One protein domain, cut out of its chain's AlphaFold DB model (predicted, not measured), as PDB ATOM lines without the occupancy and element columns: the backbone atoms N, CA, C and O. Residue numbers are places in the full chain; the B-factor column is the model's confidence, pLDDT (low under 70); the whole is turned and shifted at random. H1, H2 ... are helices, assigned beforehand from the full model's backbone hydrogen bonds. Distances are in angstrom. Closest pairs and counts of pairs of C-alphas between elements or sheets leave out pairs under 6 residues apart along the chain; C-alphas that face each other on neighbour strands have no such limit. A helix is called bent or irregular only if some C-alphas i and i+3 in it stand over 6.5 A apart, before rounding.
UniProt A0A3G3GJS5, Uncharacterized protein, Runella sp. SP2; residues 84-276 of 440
ATOM      1  N   GLU A  84     152.210 142.913 144.695       89.00
ATOM      2  CA  GLU A  84     151.922 143.104 143.268       89.00
ATOM      3  C   GLU A  84     153.017 143.928 142.568       89.00
ATOM      4  O   GLU A  84     153.427 143.617 141.449       89.00
ATOM      5  N   LEU A  85     153.570 144.932 143.259       90.94
ATOM      6  CA  LEU A  85     154.665 145.755 142.743       90.94
ATOM      7  C   LEU A  85     156.022 145.055 142.824       90.94
ATOM      8  O   LEU A  85     156.841 145.224 141.922       90.94
ATOM      9  N   LYS A  86     156.263 144.246 143.864       89.38
ATOM     10  CA  LYS A  86     157.484 143.426 143.976       89.38
ATOM     11  C   LYS A  86     157.623 142.427 142.828       89.38
ATOM     12  O   LYS A  86     158.741 142.123 142.426       89.38
ATOM     13  N   GLU A  87     156.512 141.923 142.298       88.00
ATOM     14  CA  GLU A  87     156.510 140.991 141.166       88.00
ATOM     15  C   GLU A  87     156.793 141.679 139.816       88.00
ATOM     16  O   GLU A  87     157.198 141.018 138.860       88.00
ATOM     17  N   HIS A  88     156.650 143.008 139.742       88.00
ATOM     18  CA  HIS A  88     156.737 143.793 138.505       88.00
ATOM     19  C   HIS A  88     157.738 144.951 138.615       88.00
ATOM     20  O   HIS A  88     157.434 146.096 138.265       88.00
ATOM     21  N   LEU A  89     158.948 144.656 139.098       88.19
ATOM     22  CA  LEU A  89     159.989 145.669 139.267       88.19
ATOM     23  C   LEU A  89     160.383 146.325 137.938       88.19
ATOM     24  O   LEU A  89     160.640 145.668 136.927       88.19
ATOM     25  N   LEU A  90     160.479 147.650 137.965       83.50
ATOM     26  CA  LEU A  90     160.935 148.458 136.845       83.50
ATOM     27  C   LEU A  90     162.464 148.575 136.840       83.50
ATOM     28  O   LEU A  90     163.084 149.160 137.737       83.50
ATOM     29  N   THR A  91     163.073 148.105 135.753       77.00
ATOM     30  CA  THR A  91     164.488 148.338 135.450       77.00
ATOM     31  C   THR A  91     164.747 149.806 135.072       77.00
ATOM     32  O   THR A  91     163.828 150.618 134.924       77.00
ATOM     33  N   GLU A  92     166.022 150.190 134.931       69.75
ATOM     34  CA  GLU A  92     166.406 151.547 134.493       69.75
ATOM     35  C   GLU A  92     165.834 151.881 133.105       69.75
ATOM     36  O   GLU A  92     165.383 153.001 132.855       69.75
ATOM     37  N   SER A  93     165.750 150.882 132.232       72.19
ATOM     38  CA  SER A  93     165.190 150.993 130.895       72.19
ATOM     39  C   SER A  93     163.665 150.827 130.909       72.19
ATOM     40  O   SER A  93     163.138 149.733 130.756       72.19
ATOM     41  N   GLY A  94     162.921 151.929 131.045       79.00
ATOM     42  CA  GLY A  94     161.477 151.927 130.741       79.00
ATOM     43  C   GLY A  94     160.582 152.721 131.683       79.00
ATOM     44  O   GLY A  94     159.441 153.014 131.322       79.00
ATOM     45  N   TRP A  95     161.081 153.155 132.839       88.69
ATOM     46  CA  TRP A  95     160.269 153.919 133.793       88.69
ATOM     47  C   TRP A  95     159.713 155.224 133.193       88.69
ATOM     48  O   TRP A  95     158.540 155.547 133.373       88.69
ATOM     49  N   GLY A  96     160.512 155.939 132.392       88.62
ATOM     50  CA  GLY A  96     160.064 157.158 131.709       88.62
ATOM     51  C   GLY A  96     158.974 156.896 130.661       88.62
ATOM     52  O   GLY A  96     158.105 157.744 130.444       88.62
ATOM     53  N   LEU A  97     158.972 155.709 130.041       88.25
ATOM     54  CA  LEU A  97     157.915 155.291 129.118       88.25
ATOM     55  C   LEU A  97     156.614 154.985 129.869       88.25
ATOM     56  O   LEU A  97     155.552 155.367 129.388       88.25
ATOM     57  N   SER A  98     156.697 154.368 131.051       89.81
ATOM     58  CA  SER A  98     155.531 154.114 131.909       89.81
ATOM     59  C   SER A  98     154.817 155.418 132.290       89.81
ATOM     60  O   SER A  98     153.612 155.549 132.078       89.81
ATOM     61  N   LEU A  99     155.565 156.442 132.724       92.38
ATOM     62  CA  LEU A  99     154.995 157.765 133.015       92.38
ATOM     63  C   LEU A  99     154.362 158.414 131.776       92.38
ATOM     64  O   LEU A  99     153.304 159.034 131.868       92.38
ATOM     65  N   LYS A 100     154.989 158.261 130.604       91.31
ATOM     66  CA  LYS A 100     154.441 158.758 129.336       91.31
ATOM     67  C   LYS A 100     153.121 158.073 128.979       91.31
ATOM     68  O   LYS A 100     152.197 158.744 128.529       91.31
ATOM     69  N   GLN A 101     153.033 156.757 129.150       91.31
ATOM     70  CA  GLN A 101     151.817 155.993 128.865       91.31
ATOM     71  C   GLN A 101     150.660 156.422 129.772       91.31
ATOM     72  O   GLN A 101     149.547 156.576 129.278       91.31
ATOM     73  N   GLU A 102     150.928 156.698 131.051       93.19
ATOM     74  CA  GLU A 102     149.906 157.201 131.976       93.19
ATOM     75  C   GLU A 102     149.430 158.616 131.613       93.19
ATOM     76  O   GLU A 102     148.239 158.908 131.622       93.19
ATOM     77  N   LEU A 103     150.331 159.506 131.194       90.69
ATOM     78  CA  LEU A 103     149.929 160.821 130.682       90.69
ATOM     79  C   LEU A 103     149.004 160.688 129.457       90.69
ATOM     80  O   LEU A 103     147.973 161.360 129.365       90.69
ATOM     81  N   ILE A 104     149.336 159.784 128.530       90.62
ATOM     82  CA  ILE A 104     148.530 159.528 127.328       90.62
ATOM     83  C   ILE A 104     147.167 158.914 127.689       90.62
ATOM     84  O   ILE A 104     146.160 159.316 127.100       90.62
ATOM     85  N   SER A 105     147.102 157.992 128.659       91.75
ATOM     86  CA  SER A 105     145.840 157.387 129.129       91.75
ATOM     87  C   SER A 105     144.875 158.458 129.661       91.75
ATOM     88  O   SER A 105     143.672 158.412 129.398       91.75
ATOM     89  N   GLN A 106     145.426 159.496 130.296       88.12
ATOM     90  CA  GLN A 106     144.707 160.658 130.820       88.12
ATOM     91  C   GLN A 106     144.451 161.756 129.771       88.12
ATOM     92  O   GLN A 106     144.026 162.860 130.118       88.12
ATOM     93  N   LYS A 107     144.665 161.453 128.480       88.12
ATOM     94  CA  LYS A 107     144.468 162.355 127.328       88.12
ATOM     95  C   LYS A 107     145.356 163.604 127.357       88.12
ATOM     96  O   LYS A 107     144.991 164.639 126.799       88.12
ATOM     97  N   ILE A 108     146.530 163.519 127.979       85.50
ATOM     98  CA  ILE A 108     147.528 164.590 127.965       85.50
ATOM     99  C   ILE A 108     148.459 164.366 126.774       85.50
ATOM    100  O   ILE A 108     149.046 163.297 126.607       85.50
ATOM    101  N   ALA A 109     148.585 165.377 125.917       81.81
ATOM    102  CA  ALA A 109     149.462 165.314 124.757       81.81
ATOM    103  C   ALA A 109     150.930 165.451 125.190       81.81
ATOM    104  O   ALA A 109     151.337 166.514 125.655       81.81
ATOM    105  N   VAL A 110     151.720 164.393 124.993       79.88
ATOM    106  CA  VAL A 110     153.147 164.351 125.354       79.88
ATOM    107  C   VAL A 110     154.010 164.318 124.095       79.88
ATOM    108  O   VAL A 110     153.861 163.427 123.254       79.88
ATOM    109  N   ARG A 111     154.950 165.260 123.966       73.56
ATOM    110  CA  ARG A 111     155.959 165.247 122.892       73.56
ATOM    111  C   ARG A 111     157.096 164.284 123.237       73.56
ATOM    112  O   ARG A 111     157.431 164.093 124.406       73.56
ATOM    113  N   ASN A 112     157.712 163.676 122.222       60.97
ATOM    114  CA  ASN A 112     158.898 162.841 122.427       60.97
ATOM    115  C   ASN A 112     159.991 163.694 123.101       60.97
ATOM    116  O   ASN A 112     160.347 164.738 122.567       60.97
ATOM    117  N   ASN A 113     160.469 163.252 124.271       63.00
ATOM    118  CA  ASN A 113     161.502 163.869 125.125       63.00
ATOM    119  C   ASN A 113     161.043 164.917 126.158       63.00
ATOM    120  O   ASN A 113     161.888 165.448 126.866       63.00
ATOM    121  N   ARG A 114     159.737 165.180 126.311       75.81
ATOM    122  CA  ARG A 114     159.216 166.175 127.278       75.81
ATOM    123  C   ARG A 114     158.233 165.594 128.296       75.81
ATOM    124  O   ARG A 114     157.312 166.253 128.758       75.81
ATOM    125  N   THR A 115     158.410 164.321 128.645       84.19
ATOM    126  CA  THR A 115     157.512 163.619 129.575       84.19
ATOM    127  C   THR A 115     157.491 164.268 130.962       84.19
ATOM    128  O   THR A 115     156.428 164.381 131.566       84.19
ATOM    129  N   PHE A 116     158.650 164.684 131.479       88.62
ATOM    130  CA  PHE A 116     158.784 165.110 132.877       88.62
ATOM    131  C   PHE A 116     158.256 166.524 133.146       88.62
ATOM    132  O   PHE A 116     157.781 166.770 134.252       88.62
ATOM    133  N   GLU A 117     158.234 167.399 132.135       84.31
ATOM    134  CA  GLU A 117     157.678 168.762 132.217       84.31
ATOM    135  C   GLU A 117     156.228 168.756 132.734       84.31
ATOM    136  O   GLU A 117     155.800 169.646 133.466       84.31
ATOM    137  N   HIS A 118     155.463 167.705 132.427       85.75
ATOM    138  CA  HIS A 118     154.069 167.570 132.847       85.75
ATOM    139  C   HIS A 118     153.869 167.371 134.359       85.75
ATOM    140  O   HIS A 118     152.755 167.562 134.840       85.75
ATOM    141  N   TYR A 119     154.916 167.029 135.113       87.12
ATOM    142  CA  TYR A 119     154.849 166.869 136.571       87.12
ATOM    143  C   TYR A 119     155.181 168.165 137.333       87.12
ATOM    144  O   TYR A 119     155.041 168.218 138.552       87.12
ATOM    145  N   GLY A 120     155.568 169.234 136.629       82.94
ATOM    146  CA  GLY A 120     155.939 170.520 137.225       82.94
ATOM    147  C   GLY A 120     157.381 170.582 137.700       82.94
ATOM    148  O   GLY A 120     157.961 169.572 138.098       82.94
ATOM    149  N   TRP A 121     157.958 171.790 137.668       81.62
ATOM    150  CA  TRP A 121     159.403 171.983 137.834       81.62
ATOM    151  C   TRP A 121     159.971 171.364 139.108       81.62
ATOM    152  O   TRP A 121     161.071 170.808 139.094       81.62
ATOM    153  N   LEU A 122     159.198 171.459 140.198       86.00
ATOM    154  CA  LEU A 122     159.567 170.962 141.521       86.00
ATOM    155  C   LEU A 122     159.906 169.467 141.490       86.00
ATOM    156  O   LEU A 122     160.854 169.045 142.140       86.00
ATOM    157  N   ILE A 123     159.162 168.689 140.700       92.75
ATOM    158  CA  ILE A 123     159.346 167.243 140.547       92.75
ATOM    159  C   ILE A 123     160.290 166.956 139.374       92.75
ATOM    160  O   ILE A 123     161.213 166.148 139.485       92.75
ATOM    161  N   GLU A 124     160.079 167.645 138.250       91.06
ATOM    162  CA  GLU A 124     160.789 167.443 136.989       91.06
ATOM    163  C   GLU A 124     162.308 167.435 137.161       91.06
ATOM    164  O   GLU A 124     162.975 166.559 136.613       91.06
ATOM    165  N   VAL A 125     162.863 168.380 137.926       90.56
ATOM    166  CA  VAL A 125     164.320 168.507 138.073       90.56
ATOM    167  C   VAL A 125     164.956 167.226 138.615       90.56
ATOM    168  O   VAL A 125     166.050 166.851 138.193       90.56
ATOM    169  N   PHE A 126     164.265 166.513 139.503       94.31
ATOM    170  CA  PHE A 126     164.756 165.258 140.058       94.31
ATOM    171  C   PHE A 126     164.550 164.091 139.090       94.31
ATOM    172  O   PHE A 126     165.441 163.253 138.968       94.31
ATOM    173  N   LEU A 127     163.467 164.085 138.307       94.00
ATOM    174  CA  LEU A 127     163.271 163.108 137.222       94.00
ATOM    175  C   LEU A 127     164.339 163.247 136.122       94.00
ATOM    176  O   LEU A 127     164.860 162.251 135.609       94.00
ATOM    177  N   GLN A 128     164.727 164.481 135.793       91.94
ATOM    178  CA  GLN A 128     165.844 164.753 134.891       91.94
ATOM    179  C   GLN A 128     167.166 164.242 135.482       91.94
ATOM    180  O   GLN A 128     167.909 163.548 134.791       91.94
ATOM    181  N   LYS A 129     167.437 164.495 136.774       92.50
ATOM    182  CA  LYS A 129     168.630 163.968 137.467       92.50
ATOM    183  C   LYS A 129     168.671 162.440 137.478       92.50
ATOM    184  O   LYS A 129     169.732 161.875 137.210       92.50
ATOM    185  N   MET A 130     167.535 161.771 137.690       93.25
ATOM    186  CA  MET A 130     167.407 160.309 137.583       93.25
ATOM    187  C   MET A 130     167.779 159.780 136.188       93.25
ATOM    188  O   MET A 130     168.217 158.642 136.063       93.25
ATOM    189  N   SER A 131     167.640 160.599 135.142       91.12
ATOM    190  CA  SER A 131     167.979 160.235 133.761       91.12
ATOM    191  C   SER A 131     169.443 160.500 133.388       91.12
ATOM    192  O   SER A 131     169.843 160.204 132.264       91.12
ATOM    193  N   THR A 132     170.250 161.058 134.294       91.88
ATOM    194  CA  THR A 132     171.694 161.271 134.083       91.88
ATOM    195  C   THR A 132     172.499 160.023 134.431       91.88
ATOM    196  O   THR A 132     172.031 159.178 135.186       91.88
ATOM    197  N   GLU A 133     173.751 159.939 133.977       92.44
ATOM    198  CA  GLU A 133     174.667 158.846 134.352       92.44
ATOM    199  C   GLU A 133     174.772 158.650 135.874       92.44
ATOM    200  O   GLU A 133     174.772 157.523 136.364       92.44
ATOM    201  N   VAL A 134     174.780 159.744 136.648       91.62
ATOM    202  CA  VAL A 134     174.815 159.681 138.119       91.62
ATOM    203  C   VAL A 134     173.512 159.110 138.682       91.62
ATOM    204  O   VAL A 134     173.551 158.312 139.612       91.62
ATOM    205  N   GLY A 135     172.364 159.497 138.119       91.06
ATOM    206  CA  GLY A 135     171.050 158.996 138.534       91.06
ATOM    207  C   GLY A 135     170.773 157.546 138.134       91.06
ATOM    208  O   GLY A 135     169.923 156.899 138.742       91.06
ATOM    209  N   LYS A 136     171.506 157.026 137.145       91.69
ATOM    210  CA  LYS A 136     171.436 155.630 136.693       91.69
ATOM    211  C   LYS A 136     172.397 154.703 137.434       91.69
ATOM    212  O   LYS A 136     172.214 153.488 137.404       91.69
ATOM    213  N   ALA A 137     173.420 155.258 138.081       92.12
ATOM    214  CA  ALA A 137     174.418 154.487 138.807       92.12
ATOM    215  C   ALA A 137     173.825 153.803 140.051       92.12
ATOM    216  O   ALA A 137     172.933 154.335 140.709       92.12
ATOM    217  N   SER A 138     174.381 152.648 140.428       92.94
ATOM    218  CA  SER A 138     173.991 151.926 141.645       92.94
ATOM    219  C   SER A 138     174.628 152.562 142.891       92.94
ATOM    220  O   SER A 138     175.599 152.050 143.437       92.94
ATOM    221  N   THR A 139     174.146 153.749 143.280       94.31
ATOM    222  CA  THR A 139     174.706 154.560 144.382       94.31
ATOM    223  C   THR A 139     173.608 155.140 145.270       94.31
ATOM    224  O   THR A 139     172.481 155.361 144.819       94.31
ATOM    225  N   LEU A 140     173.934 155.471 146.522       94.88
ATOM    226  CA  LEU A 140     172.986 156.156 147.414       94.88
ATOM    227  C   LEU A 140     172.639 157.570 146.919       94.88
ATOM    228  O   LEU A 140     171.571 158.097 147.227       94.88
ATOM    229  N   ARG A 141     173.506 158.178 146.101       93.75
ATOM    230  CA  ARG A 141     173.214 159.450 145.430       93.75
ATOM    231  C   ARG A 141     172.132 159.310 144.355       93.75
ATOM    232  O   ARG A 141     171.308 160.203 144.209       93.75
ATOM    233  N   ALA A 142     172.097 158.197 143.622       94.19
ATOM    234  CA  ALA A 142     170.994 157.924 142.701       94.19
ATOM    235  C   ALA A 142     169.669 157.761 143.460       94.19
ATOM    236  O   ALA A 142     168.654 158.333 143.059       94.19
ATOM    237  N   LEU A 143     169.694 157.050 144.597       96.31
ATOM    238  CA  LEU A 143     168.539 156.937 145.488       96.31
ATOM    239  C   LEU A 143     168.077 158.312 145.989       96.31
ATOM    240  O   LEU A 143     166.878 158.571 145.996       96.31
ATOM    241  N   SER A 144     169.003 159.215 146.335       95.75
ATOM    242  CA  SER A 144     168.638 160.543 146.841       95.75
ATOM    243  C   SER A 144     167.871 161.389 145.824       95.75
ATOM    244  O   SER A 144     166.967 162.129 146.203       95.75
ATOM    245  N   PHE A 145     168.134 161.236 144.522       96.06
ATOM    246  CA  PHE A 145     167.315 161.886 143.494       96.06
ATOM    247  C   PHE A 145     165.885 161.341 143.469       96.06
ATOM    248  O   PHE A 145     164.943 162.115 143.323       96.06
ATOM    249  N   MET A 146     165.705 160.032 143.656       97.12
ATOM    250  CA  MET A 146     164.375 159.422 143.720       97.12
ATOM    251  C   MET A 146     163.622 159.851 144.983       97.12
ATOM    252  O   MET A 146     162.439 160.185 144.911       97.12
ATOM    253  N   THR A 147     164.300 159.892 146.136       97.00
ATOM    254  CA  THR A 147     163.676 160.313 147.398       97.00
ATOM    255  C   THR A 147     163.294 161.787 147.385       97.00
ATOM    256  O   THR A 147     162.267 162.157 147.948       97.00
ATOM    257  N   GLU A 148     164.087 162.633 146.723       96.25
ATOM    258  CA  GLU A 148     163.745 164.043 146.543       96.25
ATOM    259  C   GLU A 148     162.632 164.249 145.507       96.25
ATOM    260  O   GLU A 148     161.782 165.104 145.722       96.25
ATOM    261  N   ALA A 149     162.528 163.424 144.455       97.12
ATOM    262  CA  ALA A 149     161.364 163.450 143.559       97.12
ATOM    263  C   ALA A 149     160.057 163.127 144.309       97.12
ATOM    264  O   ALA A 149     159.051 163.822 144.145       97.12
ATOM    265  N   TYR A 150     160.084 162.106 145.173       97.75
ATOM    266  CA  TYR A 150     158.968 161.769 146.057       97.75
ATOM    267  C   TYR A 150     158.626 162.933 146.998       97.75
ATOM    268  O   TYR A 150     157.492 163.419 147.003       97.75
ATOM    269  N   GLN A 151     159.612 163.437 147.741       96.19
ATOM    270  CA  GLN A 151     159.419 164.525 148.698       96.19
ATOM    271  C   GLN A 151     158.905 165.806 148.036       96.19
ATOM    272  O   GLN A 151     157.970 166.427 148.544       96.19
ATOM    273  N   ALA A 152     159.477 166.190 146.894       96.00
ATOM    274  CA  ALA A 152     159.060 167.363 146.139       96.00
ATOM    275  C   ALA A 152     157.610 167.239 145.657       96.00
ATOM    276  O   ALA A 152     156.883 168.231 145.656       96.00
ATOM    277  N   SER A 153     157.167 166.029 145.301       97.25
ATOM    278  CA  SER A 153     155.787 165.800 144.877       97.25
ATOM    279  C   SER A 153     154.774 165.999 146.010       97.25
ATOM    280  O   SER A 153     153.792 166.710 145.812       97.25
ATOM    281  N   ILE A 154     155.038 165.478 147.217       97.06
ATOM    282  CA  ILE A 154     154.159 165.704 148.378       97.06
ATOM    283  C   ILE A 154     154.217 167.163 148.815       97.06
ATOM    284  O   ILE A 154     153.174 167.772 149.051       97.06
ATOM    285  N   TYR A 155     155.423 167.738 148.889       96.12
ATOM    286  CA  TYR A 155     155.611 169.148 149.224       96.12
ATOM    287  C   TYR A 155     154.771 170.033 148.301       96.12
ATOM    288  O   TYR A 155     154.058 170.913 148.776       96.12
ATOM    289  N   TYR A 156     154.795 169.767 146.993       95.75
ATOM    290  CA  TYR A 156     154.031 170.543 146.026       95.75
ATOM    291  C   TYR A 156     152.521 170.498 146.299       95.75
ATOM    292  O   TYR A 156     151.887 171.552 146.360       95.75
ATOM    293  N   LEU A 157     151.955 169.310 146.544       97.06
ATOM    294  CA  LEU A 157     150.540 169.168 146.911       97.06
ATOM    295  C   LEU A 157     150.208 169.901 148.219       97.06
ATOM    296  O   LEU A 157     149.206 170.612 148.286       97.06
ATOM    297  N   CYS A 158     151.079 169.798 149.229       96.88
ATOM    298  CA  CYS A 158     150.912 170.511 150.495       96.88
ATOM    299  C   CYS A 158     150.913 172.029 150.289       96.88
ATOM    300  O   CYS A 158     150.105 172.730 150.893       96.88
ATOM    301  N   MET A 159     151.798 172.557 149.434       95.31
ATOM    302  CA  MET A 159     151.875 173.999 149.186       95.31
ATOM    303  C   MET A 159     150.643 174.517 148.456       95.31
ATOM    304  O   MET A 159     150.187 175.614 148.763       95.31
ATOM    305  N   ILE A 160     150.077 173.734 147.535       95.00
ATOM    306  CA  ILE A 160     148.798 174.045 146.883       95.00
ATOM    307  C   ILE A 160     147.697 174.204 147.936       95.00
ATOM    308  O   ILE A 160     146.999 175.219 147.954       95.00
ATOM    309  N   GLN A 161     147.571 173.232 148.844       94.62
ATOM    310  CA  GLN A 161     146.535 173.247 149.874       94.62
ATOM    311  C   GLN A 161     146.747 174.367 150.895       94.62
ATOM    312  O   GLN A 161     145.816 175.111 151.195       94.62
ATOM    313  N   LEU A 162     147.971 174.526 151.403       93.38
ATOM    314  CA  LEU A 162     148.315 175.579 152.357       93.38
ATOM    315  C   LEU A 162     148.097 176.968 151.766       93.38
ATOM    316  O   LEU A 162     147.505 177.821 152.420       93.38
ATOM    317  N   ALA A 163     148.530 177.197 150.527       92.06
ATOM    318  CA  ALA A 163     148.307 178.467 149.855       92.06
ATOM    319  C   ALA A 163     146.813 178.783 149.729       92.06
ATOM    320  O   ALA A 163     146.394 179.918 149.962       92.06
ATOM    321  N   GLN A 164     146.000 177.773 149.420       90.81
ATOM    322  CA  GLN A 164     144.558 177.930 149.365       90.81
ATOM    323  C   GLN A 164     143.947 178.222 150.742       90.81
ATOM    324  O   GLN A 164     143.139 179.141 150.850       90.81
ATOM    325  N   LEU A 165     144.337 177.483 151.786       90.31
ATOM    326  CA  LEU A 165     143.882 177.713 153.163       90.31
ATOM    327  C   LEU A 165     144.215 179.135 153.629       90.31
ATOM    328  O   LEU A 165     143.357 179.824 154.169       90.31
ATOM    329  N   LEU A 166     145.429 179.613 153.349       87.31
ATOM    330  CA  LEU A 166     145.877 180.966 153.693       87.31
ATOM    331  C   LEU A 166     145.134 182.072 152.924       87.31
ATOM    332  O   LEU A 166     145.060 183.207 153.392       87.31
ATOM    333  N   GLN A 167     144.577 181.761 151.750       82.50
ATOM    334  CA  GLN A 167     143.763 182.690 150.956       82.50
ATOM    335  C   GLN A 167     142.278 182.677 151.349       82.50
ATOM    336  O   GLN A 167     141.533 183.587 150.965       82.50
ATOM    337  N   GLN A 168     141.821 181.680 152.113       79.06
ATOM    338  CA  GLN A 168     140.455 181.650 152.626       79.06
ATOM    339  C   GLN A 168     140.288 182.697 153.733       79.06
ATOM    340  O   GLN A 168     141.055 182.772 154.687       79.06
ATOM    341  N   LYS A 169     139.250 183.531 153.611       63.12
ATOM    342  CA  LYS A 169     138.940 184.577 154.605       63.12
ATOM    343  C   LYS A 169     138.399 184.008 155.919       63.12
ATOM    344  O   LYS A 169     138.403 184.700 156.933       63.12
ATOM    345  N   GLU A 170     137.908 182.775 155.890       61.66
ATOM    346  CA  GLU A 170     137.358 182.079 157.046       61.66
ATOM    347  C   GLU A 170     138.444 181.182 157.645       61.66
ATOM    348  O   GLU A 170     138.710 180.091 157.156       61.66
ATOM    349  N   ALA A 171     139.062 181.636 158.737       57.06
ATOM    350  CA  ALA A 171     140.101 180.901 159.469       57.06
ATOM    351  C   ALA A 171     139.595 179.617 160.171       57.06
ATOM    352  O   ALA A 171     140.313 179.021 160.970       57.06
ATOM    353  N   VAL A 172     138.347 179.208 159.923       55.56
ATOM    354  CA  VAL A 172     137.596 178.248 160.748       55.56
ATOM    355  C   VAL A 172     138.200 176.837 160.705       55.56
ATOM    356  O   VAL A 172     138.060 176.101 161.676       55.56
ATOM    357  N   ASN A 173     138.947 176.485 159.652       64.94
ATOM    358  CA  ASN A 173     139.443 175.118 159.444       64.94
ATOM    359  C   ASN A 173     140.958 174.937 159.656       64.94
ATOM    360  O   ASN A 173     141.470 173.844 159.420       64.94
ATOM    361  N   ILE A 174     141.690 175.962 160.117       76.75
ATOM    362  CA  ILE A 174     143.148 175.875 160.339       76.75
ATOM    363  C   ILE A 174     143.487 175.760 161.832       76.75
ATOM    364  O   ILE A 174     144.297 176.504 162.374       76.75
ATOM    365  N   THR A 175     142.824 174.842 162.532       82.62
ATOM    366  CA  THR A 175     143.013 174.648 163.980       82.62
ATOM    367  C   THR A 175     143.965 173.506 164.321       82.62
ATOM    368  O   THR A 175     144.410 173.411 165.464       82.62
ATOM    369  N   ASN A 176     144.264 172.616 163.368       89.69
ATOM    370  CA  ASN A 176     145.163 171.493 163.620       89.69
ATOM    371  C   ASN A 176     146.612 172.005 163.806       89.69
ATOM    372  O   ASN A 176     147.103 172.740 162.943       89.69
ATOM    373  N   PRO A 177     147.321 171.616 164.884       91.75
ATOM    374  CA  PRO A 177     148.677 172.084 165.164       91.75
ATOM    375  C   PRO A 177     149.678 171.837 164.036       91.75
ATOM    376  O   PRO A 177     150.611 172.626 163.910       91.75
ATOM    377  N   ILE A 178     149.462 170.839 163.165       93.19
ATOM    378  CA  ILE A 178     150.398 170.510 162.081       93.19
ATOM    379  C   ILE A 178     150.682 171.694 161.150       93.19
ATOM    380  O   ILE A 178     151.795 171.839 160.645       93.19
ATOM    381  N   PHE A 179     149.689 172.563 160.937       92.88
ATOM    382  CA  PHE A 179     149.839 173.745 160.095       92.88
ATOM    383  C   PHE A 179     150.776 174.761 160.752       92.88
ATOM    384  O   PHE A 179     151.631 175.339 160.087       92.88
ATOM    385  N   SER A 180     150.660 174.932 162.072       92.31
ATOM    386  CA  SER A 180     151.578 175.770 162.848       92.31
ATOM    387  C   SER A 180     152.967 175.139 162.976       92.31
ATOM    388  O   SER A 180     153.973 175.841 162.870       92.31
ATOM    389  N   ASP A 181     153.031 173.813 163.125       93.31
ATOM    390  CA  ASP A 181     154.274 173.054 163.224       93.31
ATOM    391  C   ASP A 181     155.062 173.145 161.918       93.31
ATOM    392  O   ASP A 181     156.271 173.353 161.959       93.31
ATOM    393  N   PHE A 182     154.403 173.089 160.757       94.44
ATOM    394  CA  PHE A 182     155.051 173.296 159.459       94.44
ATOM    395  C   PHE A 182     155.789 174.643 159.392       94.44
ATOM    396  O   PHE A 182     156.952 174.699 158.984       94.44
ATOM    397  N   ILE A 183     155.140 175.722 159.845       93.06
ATOM    398  CA  ILE A 183     155.729 177.068 159.858       93.06
ATOM    399  C   ILE A 183     156.869 177.171 160.872       93.06
ATOM    400  O   ILE A 183     157.907 177.767 160.580       93.06
ATOM    401  N   LYS A 184     156.688 176.592 162.063       92.31
ATOM    402  CA  LYS A 184     157.624 176.696 163.193       92.31
ATOM    403  C   LYS A 184     158.771 175.682 163.135       92.31
ATOM    404  O   LYS A 184     159.728 175.833 163.890       92.31
ATOM    405  N   THR A 185     158.699 174.676 162.263       92.31
ATOM    406  CA  THR A 185     159.751 173.664 162.098       92.31
ATOM    407  C   THR A 185     161.024 174.328 161.575       92.31
ATOM    408  O   THR A 185     160.997 174.902 160.483       92.31
ATOM    409  N   PRO A 186     162.147 174.240 162.311       90.38
ATOM    410  CA  PRO A 186     163.409 174.809 161.866       90.38
ATOM    411  C   PRO A 186     163.895 174.191 160.544       90.38
ATOM    412  O   PRO A 186     163.629 173.010 160.293       90.38
ATOM    413  N   PRO A 187     164.651 174.931 159.716       87.00
ATOM    414  CA  PRO A 187     165.123 174.463 158.409       87.00
ATOM    415  C   PRO A 187     165.892 173.142 158.448       87.00
ATOM    416  O   PRO A 187     165.751 172.315 157.552       87.00
ATOM    417  N   GLU A 188     166.682 172.921 159.496       86.50
ATOM    418  CA  GLU A 188     167.443 171.693 159.723       86.50
ATOM    419  C   GLU A 188     166.554 170.454 159.914       86.50
ATOM    420  O   GLU A 188     166.970 169.344 159.587       86.50
ATOM    421  N   ASN A 189     165.317 170.644 160.377       89.12
ATOM    422  CA  ASN A 189     164.360 169.572 160.647       89.12
ATOM    423  C   ASN A 189     163.315 169.413 159.535       89.12
ATOM    424  O   ASN A 189     162.563 168.438 159.542       89.12
ATOM    425  N   GLN A 190     163.278 170.319 158.552       89.50
ATOM    426  CA  GLN A 190     162.308 170.258 157.454       89.50
ATOM    427  C   GLN A 190     162.391 168.965 156.649       89.50
ATOM    428  O   GLN A 190     161.369 168.459 156.198       89.50
ATOM    429  N   ALA A 191     163.586 168.385 156.503       89.00
ATOM    430  CA  ALA A 191     163.746 167.118 155.797       89.00
ATOM    431  C   ALA A 191     163.022 165.946 156.487       89.00
ATOM    432  O   ALA A 191     162.735 164.958 155.820       89.00
ATOM    433  N   LEU A 192     162.725 166.040 157.788       90.06
ATOM    434  CA  LEU A 192     162.055 164.996 158.575       90.06
ATOM    435  C   LEU A 192     160.576 165.297 158.863       90.06
ATOM    436  O   LEU A 192     159.891 164.437 159.431       90.06
ATOM    437  N   PHE A 193     160.093 166.482 158.476       93.62
ATOM    438  CA  PHE A 193     158.715 166.915 158.690       93.62
ATOM    439  C   PHE A 193     157.708 165.944 158.048       93.62
ATOM    440  O   PHE A 193     157.963 165.376 156.985       93.62
ATOM    441  N   ASP A 194     156.560 165.734 158.697       93.81
ATOM    442  CA  ASP A 194     155.548 164.790 158.216       93.81
ATOM    443  C   ASP A 194     154.607 165.433 157.188       93.81
ATOM    444  O   ASP A 194     153.481 165.846 157.470       93.81
ATOM    445  N   TYR A 195     155.096 165.511 155.954       95.56
ATOM    446  CA  TYR A 195     154.328 166.041 154.834       95.56
ATOM    447  C   TYR A 195     153.133 165.166 154.435       95.56
ATOM    448  O   TYR A 195     152.187 165.680 153.846       95.56
ATOM    449  N   GLN A 196     153.136 163.867 154.757       95.12
ATOM    450  CA  GLN A 196     151.971 163.014 154.504       95.12
ATOM    451  C   GLN A 196     150.811 163.448 155.398       95.12
ATOM    452  O   GLN A 196     149.708 163.672 154.911       95.12
ATOM    453  N   GLN A 197     151.077 163.652 156.690       94.62
ATOM    454  CA  GLN A 197     150.071 164.157 157.622       94.62
ATOM    455  C   GLN A 197     149.563 165.543 157.221       94.62
ATOM    456  O   GLN A 197     148.358 165.786 157.252       94.62
ATOM    457  N   LEU A 198     150.460 166.433 156.783       95.94
ATOM    458  CA  LEU A 198     150.073 167.758 156.299       95.94
ATOM    459  C   LEU A 198     149.152 167.671 155.071       95.94
ATOM    460  O   LEU A 198     148.171 168.406 155.003       95.94
ATOM    461  N   LEU A 199     149.428 166.750 154.142       96.88
ATOM    462  CA  LEU A 199     148.603 166.507 152.956       96.88
ATOM    463  C   LEU A 199     147.201 165.987 153.318       96.88
ATOM    464  O   LEU A 199     146.203 166.496 152.797       96.88
ATOM    465  N   LEU A 200     147.126 164.994 154.215       95.12
ATOM    466  CA  LEU A 200     145.865 164.397 154.677       95.12
ATOM    467  C   LEU A 200     144.973 165.450 155.351       95.12
ATOM    468  O   LEU A 200     143.819 165.643 154.968       95.12
ATOM    469  N   LEU A 201     145.538 166.178 156.316       94.31
ATOM    470  CA  LEU A 201     144.817 167.180 157.104       94.31
ATOM    471  C   LEU A 201     144.504 168.439 156.288       94.31
ATOM    472  O   LEU A 201     143.464 169.065 156.484       94.31
ATOM    473  N   GLY A 202     145.362 168.797 155.329       94.25
ATOM    474  CA  GLY A 202     145.088 169.857 154.362       94.25
ATOM    475  C   GLY A 202     143.903 169.526 153.451       94.25
ATOM    476  O   GLY A 202     143.085 170.402 153.164       94.25
ATOM    477  N   ALA A 203     143.768 168.265 153.023       93.75
ATOM    478  CA  ALA A 203     142.655 167.832 152.175       93.75
ATOM    479  C   ALA A 203     141.335 167.830 152.947       93.75
ATOM    480  O   ALA A 203     140.331 168.309 152.425       93.75
ATOM    481  N   GLU A 204     141.350 167.362 154.194       91.75
ATOM    482  CA  GLU A 204     140.194 167.429 155.090       91.75
ATOM    483  C   GLU A 204     139.758 168.881 155.341       91.75
ATOM    484  O   GLU A 204     138.583 169.206 155.170       91.75
ATOM    485  N   ALA A 205     140.701 169.770 155.680       91.38
ATOM    486  CA  ALA A 205     140.410 171.171 155.986       91.38
ATOM    487  C   ALA A 205     139.788 171.930 154.799       91.38
ATOM    488  O   ALA A 205     138.938 172.807 154.989       91.38
ATOM    489  N   LEU A 206     140.199 171.596 153.571       91.12
ATOM    490  CA  LEU A 206     139.655 172.179 152.342       91.12
ATOM    491  C   LEU A 206     138.361 171.500 151.875       91.12
ATOM    492  O   LEU A 206     137.499 172.166 151.293       91.12
ATOM    493  N   GLY A 207     138.224 170.193 152.095       87.56
ATOM    494  CA  GLY A 207     137.095 169.388 151.640       87.56
ATOM    495  C   GLY A 207     136.783 169.596 150.152       87.56
ATOM    496  O   GLY A 207     137.665 169.586 149.292       87.56
ATOM    497  N   ALA A 208     135.508 169.841 149.842       86.00
ATOM    498  CA  ALA A 208     135.033 170.070 148.473       86.00
ATOM    499  C   ALA A 208     135.524 171.386 147.841       86.00
ATOM    500  O   ALA A 208     135.361 171.584 146.638       86.00
ATOM    501  N   ASN A 209     136.114 172.292 148.627       88.06
ATOM    502  CA  ASN A 209     136.587 173.575 148.116       88.06
ATOM    503  C   ASN A 209     137.969 173.485 147.468       88.06
ATOM    504  O   ASN A 209     138.421 174.493 146.938       88.06
ATOM    505  N   ASN A 210     138.647 172.334 147.505       89.69
ATOM    506  CA  ASN A 210     140.013 172.180 147.008       89.69
ATOM    507  C   ASN A 210     140.163 172.659 145.547       89.69
ATOM    508  O   ASN A 210     139.395 172.270 144.667       89.69
ATOM    509  N   PHE A 211     141.149 173.522 145.291       92.06
ATOM    510  CA  PHE A 211     141.426 174.079 143.965       92.06
ATOM    511  C   PHE A 211     141.843 172.982 142.983       92.06
ATOM    512  O   PHE A 211     141.386 172.962 141.835       92.06
ATOM    513  N   VAL A 212     142.667 172.045 143.462       93.94
ATOM    514  CA  VAL A 212     142.991 170.804 142.760       93.94
ATOM    515  C   VAL A 212     142.102 169.711 143.329       93.94
ATOM    516  O   VAL A 212     142.461 169.009 144.272       93.94
ATOM    517  N   THR A 213     140.905 169.592 142.765       93.19
ATOM    518  CA  THR A 213     139.866 168.677 143.256       93.19
ATOM    519  C   THR A 213     140.329 167.222 143.308       93.19
ATOM    520  O   THR A 213     139.930 166.489 144.205       93.19
ATOM    521  N   GLU A 214     141.222 166.819 142.398       95.56
ATOM    522  CA  GLU A 214     141.780 165.466 142.347       95.56
ATOM    523  C   GLU A 214     142.637 165.099 143.576       95.56
ATOM    524  O   GLU A 214     142.835 163.915 143.842       95.56
ATOM    525  N   ILE A 215     143.112 166.076 144.367       96.19
ATOM    526  CA  ILE A 215     143.834 165.795 145.621       96.19
ATOM    527  C   ILE A 215     142.928 165.070 146.622       96.19
ATOM    528  O   ILE A 215     143.411 164.222 147.366       96.19
ATOM    529  N   THR A 216     141.632 165.378 146.651       94.00
ATOM    530  CA  THR A 216     140.694 164.747 147.590       94.00
ATOM    531  C   THR A 216     140.522 163.258 147.285       94.00
ATOM    532  O   THR A 216     140.587 162.434 148.197       94.00
ATOM    533  N   ASP A 217     140.385 162.904 146.006       94.50
ATOM    534  CA  ASP A 217     140.299 161.506 145.567       94.50
ATOM    535  C   ASP A 217     141.617 160.770 145.850       94.50
ATOM    536  O   ASP A 217     141.620 159.683 146.425       94.50
ATOM    537  N   PHE A 218     142.748 161.412 145.542       96.88
ATOM    538  CA  PHE A 218     144.080 160.883 145.837       96.88
ATOM    539  C   PHE A 218     144.289 160.606 147.333       96.88
ATOM    540  O   PHE A 218     144.797 159.551 147.702       96.88
ATOM    541  N   VAL A 219     143.892 161.540 148.203       96.12
ATOM    542  CA  VAL A 219     143.990 161.380 149.660       96.12
ATOM    543  C   VAL A 219     143.071 160.270 150.161       96.12
ATOM    544  O   VAL A 219     143.483 159.499 151.024       96.12
ATOM    545  N   THR A 220     141.878 160.134 149.585       94.62
ATOM    546  CA  THR A 220     140.959 159.038 149.922       94.62
ATOM    547  C   THR A 220     141.586 157.680 149.595       94.62
ATOM    548  O   THR A 220     141.576 156.784 150.434       94.62
ATOM    549  N   GLU A 221     142.203 157.536 148.416       95.06
ATOM    550  CA  GLU A 221     142.962 156.326 148.060       95.06
ATOM    551  C   GLU A 221     144.184 156.108 148.969       95.06
ATOM    552  O   GLU A 221     144.511 154.973 149.296       95.06
ATOM    553  N   LEU A 222     144.865 157.182 149.382       95.00
ATOM    554  CA  LEU A 222     146.030 157.121 150.269       95.00
ATOM    555  C   LEU A 222     145.665 156.678 151.696       95.00
ATOM    556  O   LEU A 222     146.488 156.066 152.374       95.00
ATOM    557  N   GLN A 223     144.460 157.008 152.164       93.00
ATOM    558  CA  GLN A 223     143.937 156.607 153.475       93.00
ATOM    559  C   GLN A 223     143.428 155.164 153.493       93.00
ATOM    560  O   GLN A 223     143.380 154.553 154.562       93.00
ATOM    561  N   ASP A 224     143.050 154.620 152.335       92.31
ATOM    562  CA  ASP A 224     142.619 153.235 152.220       92.31
ATOM    563  C   ASP A 224     143.807 152.291 152.420       92.31
ATOM    564  O   ASP A 224     144.660 152.099 151.556       92.31
ATOM    565  N   THR A 225     143.848 151.671 153.593       89.19
ATOM    566  CA  THR A 225     144.948 150.802 154.003       89.19
ATOM    567  C   THR A 225     145.028 149.488 153.230       89.19
ATOM    568  O   THR A 225     146.035 148.792 153.342       89.19
ATOM    569  N   GLU A 226     143.971 149.132 152.496       89.12
ATOM    570  CA  GLU A 226     143.953 147.963 151.612       89.12
ATOM    571  C   GLU A 226     144.401 148.325 150.184       89.12
ATOM    572  O   GLU A 226     144.617 147.441 149.357       89.12
ATOM    573  N   ASN A 227     144.563 149.618 149.884       92.88
ATOM    574  CA  ASN A 227     145.053 150.101 148.601       92.88
ATOM    575  C   ASN A 227     146.589 150.089 148.562       92.88
ATOM    576  O   ASN A 227     147.265 150.542 149.490       92.88
ATOM    577  N   ASP A 228     147.161 149.661 147.437       94.38
ATOM    578  CA  ASP A 228     148.613 149.666 147.222       94.38
ATOM    579  C   ASP A 228     149.251 151.050 147.402       94.38
ATOM    580  O   ASP A 228     150.412 151.140 147.809       94.38
ATOM    581  N   LEU A 229     148.513 152.139 147.147       95.56
ATOM    582  CA  LEU A 229     149.001 153.503 147.345       95.56
ATOM    583  C   LEU A 229     149.420 153.767 148.795       95.56
ATOM    584  O   LEU A 229     150.463 154.390 149.015       95.56
ATOM    585  N   TYR A 230     148.666 153.257 149.770       94.56
ATOM    586  CA  TYR A 230     149.015 153.353 151.185       94.56
ATOM    587  C   TYR A 230     150.364 152.673 151.460       94.56
ATOM    588  O   TYR A 230     151.295 153.296 151.979       94.56
ATOM    589  N   GLY A 231     150.519 151.416 151.029       94.69
ATOM    590  CA  GLY A 231     151.763 150.660 151.201       94.69
ATOM    591  C   GLY A 231     152.957 151.301 150.485       94.69
ATOM    592  O   GLY A 231     154.052 151.384 151.044       94.69
ATOM    593  N   VAL A 232     152.750 151.820 149.273       96.94
ATOM    594  CA  VAL A 232     153.768 152.559 148.511       96.94
ATOM    595  C   VAL A 232     154.208 153.822 149.246       96.94
ATOM    596  O   VAL A 232     155.410 154.067 149.353       96.94
ATOM    597  N   ALA A 233     153.275 154.610 149.783       96.25
ATOM    598  CA  ALA A 233     153.603 155.836 150.504       96.25
ATOM    599  C   ALA A 233     154.448 155.560 151.756       96.25
ATOM    600  O   ALA A 233     155.445 156.248 151.992       96.25
ATOM    601  N   LEU A 234     154.101 154.520 152.522       94.88
ATOM    602  CA  LEU A 234     154.886 154.100 153.684       94.88
ATOM    603  C   LEU A 234     156.272 153.582 153.290       94.88
ATOM    604  O   LEU A 234     157.258 153.913 153.948       94.88
ATOM    605  N   TYR A 235     156.371 152.813 152.201       96.50
ATOM    606  CA  TYR A 235     157.656 152.336 151.688       96.50
ATOM    607  C   TYR A 235     158.577 153.500 151.297       96.50
ATOM    608  O   TYR A 235     159.730 153.553 151.731       96.50
ATOM    609  N   LEU A 236     158.058 154.455 150.518       97.44
ATOM    610  CA  LEU A 236     158.818 155.605 150.030       97.44
ATOM    611  C   LEU A 236     159.331 156.492 151.175       97.44
ATOM    612  O   LEU A 236     160.499 156.893 151.146       97.44
ATOM    613  N   ASP A 237     158.500 156.761 152.187       95.31
ATOM    614  CA  ASP A 237     158.889 157.556 153.362       95.31
ATOM    615  C   ASP A 237     159.883 156.809 154.258       95.31
ATOM    616  O   ASP A 237     160.900 157.381 154.650       95.31
ATOM    617  N   LYS A 238     159.668 155.510 154.506       94.44
ATOM    618  CA  LYS A 238     160.581 154.690 155.314       94.44
ATOM    619  C   LYS A 238     161.992 154.672 154.733       94.44
ATOM    620  O   LYS A 238     162.952 154.963 155.445       94.44
ATOM    621  N   ILE A 239     162.137 154.350 153.446       95.81
ATOM    622  CA  ILE A 239     163.462 154.303 152.806       95.81
ATOM    623  C   ILE A 239     164.096 155.700 152.773       95.81
ATOM    624  O   ILE A 239     165.295 155.836 153.022       95.81
ATOM    625  N   ARG A 240     163.307 156.759 152.546       95.25
ATOM    626  CA  ARG A 240     163.809 158.138 152.609       95.25
ATOM    627  C   ARG A 240     164.334 158.497 154.005       95.25
ATOM    628  O   ARG A 240     165.418 159.065 154.110       95.25
ATOM    629  N   ARG A 241     163.623 158.138 155.077       92.75
ATOM    630  CA  ARG A 241     164.076 158.345 156.468       92.75
ATOM    631  C   ARG A 241     165.353 157.571 156.770       92.75
ATOM    632  O   ARG A 241     166.272 158.129 157.363       92.75
ATOM    633  N   GLN A 242     165.445 156.324 156.311       93.25
ATOM    634  CA  GLN A 242     166.669 155.530 156.430       93.25
ATOM    635  C   GLN A 242     167.852 156.189 155.709       93.25
ATOM    636  O   GLN A 242     168.959 156.200 156.247       93.25
ATOM    637  N   LEU A 243     167.624 156.782 154.531       93.88
ATOM    638  CA  LEU A 243     168.652 157.526 153.805       93.88
ATOM    639  C   LEU A 243     169.121 158.765 154.585       93.88
ATOM    640  O   LEU A 243     170.322 158.932 154.773       93.88
ATOM    641  N   ILE A 244     168.193 159.593 155.081       91.81
ATOM    642  CA  ILE A 244     168.507 160.804 155.869       91.81
ATOM    643  C   ILE A 244     169.293 160.455 157.134       91.81
ATOM    644  O   ILE A 244     170.251 161.138 157.489       91.81
ATOM    645  N   ASN A 245     168.905 159.368 157.797       90.88
ATOM    646  CA  ASN A 245     169.528 158.912 159.034       90.88
ATOM    647  C   ASN A 245     170.814 158.099 158.802       90.88
ATOM    648  O   ASN A 245     171.329 157.508 159.750       90.88
ATOM    649  N   ASN A 246     171.336 158.046 157.568       91.31
ATOM    650  CA  ASN A 246     172.539 157.293 157.196       91.31
ATOM    651  C   ASN A 246     172.482 155.800 157.591       91.31
ATOM    652  O   ASN A 246     173.485 155.199 157.973       91.31
ATOM    653  N   GLN A 247     171.297 155.190 157.501       92.25
ATOM    654  CA  GLN A 247     171.051 153.782 157.839       92.25
ATOM    655  C   GLN A 247     171.198 152.838 156.635       92.25
ATOM    656  O   GLN A 247     171.094 151.621 156.788       92.25
ATOM    657  N   LEU A 248     171.435 153.382 155.438       92.69
ATOM    658  CA  LEU A 248     171.628 152.625 154.200       92.69
ATOM    659  C   LEU A 248     173.115 152.513 153.848       92.69
ATOM    660  O   LEU A 248     173.901 153.416 154.128       92.69
ATOM    661  N   GLN A 249     173.497 151.408 153.204       90.31
ATOM    662  CA  GLN A 249     174.880 151.121 152.809       90.31
ATOM    663  C   GLN A 249     174.968 150.757 151.325       90.31
ATOM    664  O   GLN A 249     174.076 150.106 150.783       90.31
ATOM    665  N   GLU A 250     176.077 151.127 150.683       91.00
ATOM    666  CA  GLU A 250     176.396 150.710 149.315       91.00
ATOM    667  C   GLU A 250     176.929 149.274 149.319       91.00
ATOM    668  O   GLU A 250     178.119 149.023 149.498       91.00
ATOM    669  N   ASN A 251     176.019 148.314 149.184       91.00
ATOM    670  CA  ASN A 251     176.320 146.887 149.171       91.00
ATOM    671  C   ASN A 251     175.564 146.183 148.026       91.00
ATOM    672  O   ASN A 251     174.839 146.812 147.258       91.00
ATOM    673  N   ASN A 252     175.683 144.857 147.937       86.56
ATOM    674  CA  ASN A 252     175.043 144.071 146.874       86.56
ATOM    675  C   ASN A 252     173.500 144.160 146.862       86.56
ATOM    676  O   ASN A 252     172.898 143.873 145.832       86.56
ATOM    677  N   SER A 253     172.855 144.560 147.966       92.31
ATOM    678  CA  SER A 253     171.396 144.759 148.024       92.31
ATOM    679  C   SER A 253     170.936 146.131 147.520       92.31
ATOM    680  O   SER A 253     169.745 146.320 147.283       92.31
ATOM    681  N   LEU A 254     171.857 147.080 147.296       94.44
ATOM    682  CA  LEU A 254     171.503 148.429 146.851       94.44
ATOM    683  C   LEU A 254     170.823 148.428 145.478       94.44
ATOM    684  O   LEU A 254     169.866 149.168 145.277       94.44
ATOM    685  N   GLN A 255     171.268 147.581 144.548       93.50
ATOM    686  CA  GLN A 255     170.657 147.503 143.220       93.50
ATOM    687  C   GLN A 255     169.171 147.132 143.299       93.50
ATOM    688  O   GLN A 255     168.340 147.789 142.675       93.50
ATOM    689  N   GLN A 256     168.840 146.127 144.113       93.44
ATOM    690  CA  GLN A 256     167.456 145.718 144.342       93.44
ATOM    691  C   GLN A 256     166.653 146.842 145.008       93.44
ATOM    692  O   GLN A 256     165.553 147.153 144.561       93.44
ATOM    693  N   LEU A 257     167.222 147.510 146.019       95.69
ATOM    694  CA  LEU A 257     166.578 148.652 146.672       95.69
ATOM    695  C   LEU A 257     166.258 149.782 145.680       95.69
ATOM    696  O   LEU A 257     165.180 150.366 145.737       95.69
ATOM    697  N   LEU A 258     167.174 150.092 144.758       95.50
ATOM    698  CA  LEU A 258     166.960 151.113 143.729       95.50
ATOM    699  C   LEU A 258     165.821 150.735 142.776       95.50
ATOM    700  O   LEU A 258     165.049 151.604 142.377       95.50
ATOM    701  N   GLU A 259     165.706 149.464 142.400       94.81
ATOM    702  CA  GLU A 259     164.633 148.963 141.533       94.81
ATOM    703  C   GLU A 259     163.275 148.963 142.243       94.81
ATOM    704  O   GLU A 259     162.286 149.441 141.683       94.81
ATOM    705  N   GLU A 260     163.225 148.521 143.500       96.31
ATOM    706  CA  GLU A 260     162.024 148.581 144.339       96.31
ATOM    707  C   GLU A 260     161.568 150.028 144.572       96.31
ATOM    708  O   GLU A 260     160.403 150.358 144.334       96.31
ATOM    709  N   TYR A 261     162.486 150.920 144.962       97.38
ATOM    710  CA  TYR A 261     162.174 152.331 145.194       97.38
ATOM    711  C   TYR A 261     161.739 153.035 143.914       97.38
ATOM    712  O   TYR A 261     160.766 153.790 143.928       97.38
ATOM    713  N   ARG A 262     162.400 152.759 142.783       96.69
ATOM    714  CA  ARG A 262     161.969 153.272 141.479       96.69
ATOM    715  C   ARG A 262     160.552 152.808 141.170       96.69
ATOM    716  O   ARG A 262     159.720 153.630 140.816       96.69
ATOM    717  N   THR A 263     160.256 151.524 141.337       96.69
ATOM    718  CA  THR A 263     158.920 150.968 141.072       96.69
ATOM    719  C   THR A 263     157.850 151.661 141.918       96.69
ATOM    720  O   THR A 263     156.849 152.134 141.376       96.69
ATOM    721  N   ALA A 264     158.112 151.824 143.218       97.88
ATOM    722  CA  ALA A 264     157.248 152.553 144.141       97.88
ATOM    723  C   ALA A 264     157.042 154.018 143.718       97.88
ATOM    724  O   ALA A 264     155.911 154.500 143.655       97.88
ATOM    725  N   LEU A 265     158.124 154.722 143.371       98.00
ATOM    726  CA  LEU A 265     158.077 156.122 142.952       98.00
ATOM    727  C   LEU A 265     157.266 156.292 141.664       98.00
ATOM    728  O   LEU A 265     156.482 157.229 141.550       98.00
ATOM    729  N   ILE A 266     157.425 155.397 140.691       96.50
ATOM    730  CA  ILE A 266     156.668 155.468 139.438       96.50
ATOM    731  C   ILE A 266     155.189 155.184 139.674       96.50
ATOM    732  O   ILE A 266     154.354 155.896 139.120       96.50
ATOM    733  N   PHE A 267     154.850 154.207 140.519       96.94
ATOM    734  CA  PHE A 267     153.464 153.983 140.927       96.94
ATOM    735  C   PHE A 267     152.861 155.245 141.559       96.94
ATOM    736  O   PHE A 267     151.797 155.701 141.141       96.94
ATOM    737  N   TRP A 268     153.585 155.858 142.498       98.00
ATOM    738  CA  TRP A 268     153.197 157.112 143.139       98.00
ATOM    739  C   TRP A 268     152.981 158.245 142.124       98.00
ATOM    740  O   TRP A 268     151.925 158.871 142.099       98.00
ATOM    741  N   LEU A 269     153.939 158.483 141.223       97.31
ATOM    742  CA  LEU A 269     153.844 159.554 140.226       97.31
ATOM    743  C   LEU A 269     152.694 159.333 139.237       97.31
ATOM    744  O   LEU A 269     152.034 160.297 138.856       97.31
ATOM    745  N   ARG A 270     152.388 158.085 138.865       95.69
ATOM    746  CA  ARG A 270     151.228 157.767 138.012       95.69
ATOM    747  C   ARG A 270     149.908 158.210 138.646       95.69
ATOM    748  O   ARG A 270     149.033 158.703 137.938       95.69
ATOM    749  N   LYS A 271     149.791 158.124 139.973       96.38
ATOM    750  CA  LYS A 271     148.632 158.637 140.723       96.38
ATOM    751  C   LYS A 271     148.559 160.168 140.750       96.38
ATOM    752  O   LYS A 271     147.483 160.717 140.962       96.38
ATOM    753  N   LEU A 272     149.662 160.861 140.462       95.94
ATOM    754  CA  LEU A 272     149.752 162.325 140.428       95.94
ATOM    755  C   LEU A 272     149.643 162.934 139.023       95.94
ATOM    756  O   LEU A 272     149.845 164.136 138.849       95.94
ATOM    757  N   VAL A 273     149.286 162.147 138.003       93.62
ATOM    758  CA  VAL A 273     149.174 162.639 136.617       93.62
ATOM    759  C   VAL A 273     148.160 163.779 136.461       93.62
ATOM    760  O   VAL A 273     148.294 164.600 135.552       93.62
ATOM    761  N   PHE A 274     147.191 163.909 137.372       93.25
ATOM    762  CA  PHE A 274     146.262 165.043 137.377       93.25
ATOM    763  C   PHE A 274     146.967 166.409 137.457       93.25
ATOM    764  O   PHE A 274     146.442 167.381 136.916       93.25
ATOM    765  N   ILE A 275     148.172 166.490 138.040       92.31
ATOM    766  CA  ILE A 275     148.972 167.726 138.126       92.31
ATOM    767  C   ILE A 275     149.235 168.316 136.735       92.31
ATOM    768  O   ILE A 275     149.249 169.533 136.567       92.31
ATOM    769  N   ALA A 276     149.355 167.475 135.709       89.75
ATOM    770  CA  ALA A 276     149.590 167.908 134.338       89.75
ATOM    771  C   ALA A 276     148.435 168.726 133.732       89.75
ATOM    772  O   ALA A 276     148.604 169.314 132.660       89.75
TER     773      ALA A 276
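Overview. This is residues 84 to 276 of the 440 residues of an uncharacterized protein of Runella sp. SP2 (UniProt A0A3G3GJS5). A long helix, H5, runs through the middle of an all-helix body and along much of its length; H3 and H11 lie side by side with its earlier part, H10 crosses that part, and H8 lies along its later part. H9 bridges H8 and H10, while short H2 and H12 gather with H1 at one edge and H6 and H7 lie at another. The printed part has 193 residues with twelve named helices, H1 to H12 in chain order, and no named strand; their packing is part aligned, part crossed. It is compact, with a radius of gyration of the C-alphas of 17.0 A and spans of 52 by 41 by 31 A.

Arrangement. H5, residues 140 to 167, is the hub, touching five helices. H3, residues 121 to 130, touches it at a shallow tilt of 7 degrees, opposite ways; the closest C-alphas, of Phe 126 and Ala 149, are 5.2 A apart. H4, residues 133 to 136, touches H5 only at the corner, C-alphas 135 and 142 being closest at 4.3 A. H5 touches H11, residues 254 to 271, with residues 140 to 150 alone, at a shallow tilt of 26 degrees, the same way; C-alphas 143 and 258 are closest, at 6.3 A. The same stretch touches H10, residues 228 to 244, at a steep tilt of 65 degrees; C-alphas 147 and 240 are closest, at 5.6 A. H8, residues 195 to 209, touches residues 154 to 165 of H5 at a shallow tilt of 33 degrees, only just short of steep; C-alphas 158 and 199 are closest, at 5.2 A. H9, residues 214 to 223, touches H8, C-alphas 203 and 216 being closest at 5.9 A, and is about perpendicular to H10, at 82 degrees, touching it with C-alphas 222 and 230 closest at 4.9 A. H6, residues 177 to 184, only just touches H8, with 3 pairs of C-alphas within 8 A, the closest 178 and 198 at 6.4 A. H7, residues 187 to 192, is close to but not clearly touching H10, C-alphas 192 and 241 being closest at 7.3 A. H1, residues 95 to 105, touches H11, C-alphas 102 and 270 being closest at 6.2 A. H2, residues 116 to 119, touches H12, residues 273 to 276, with C-alphas 118 and 276 closest at 4.7 A. Every O i to N i+4 pair is within hydrogen-bond range in H1, H5, H9, H10 and H11, against 5 of 6 in H3, 3 of 4 in H6, 9 of 11 in H8 and 0 of 2 in H7, where 2 of 3 O i to N i+3 pairs are; H2, H4 and H12 are too short for an i+4 pair.

Along the chain. H5 spans 39.6 A from C-alpha 140 at (172.986, 156.156, 147.414) to C-alpha 167 at (143.763, 182.690, 150.956). H11 spans 25.8 A, H10 24.4 A and H8 20.4 A. H7 and H8 are irregular: C-alphas 188 and 191 are 7.1 A apart, and 205 and 208 are 9.3 A apart. H12 ends at C-alpha 276, (149.590, 167.908, 134.338).

Size, cuts and confidence. The C-alphas farthest apart, of Lys 169 and Asn 252, are 54.8 A apart. The printed part has no cut and no long link. Mean pLDDT of the printed part is 90.6; residues 92, 112 to 113 and 169 to 173 are under 70.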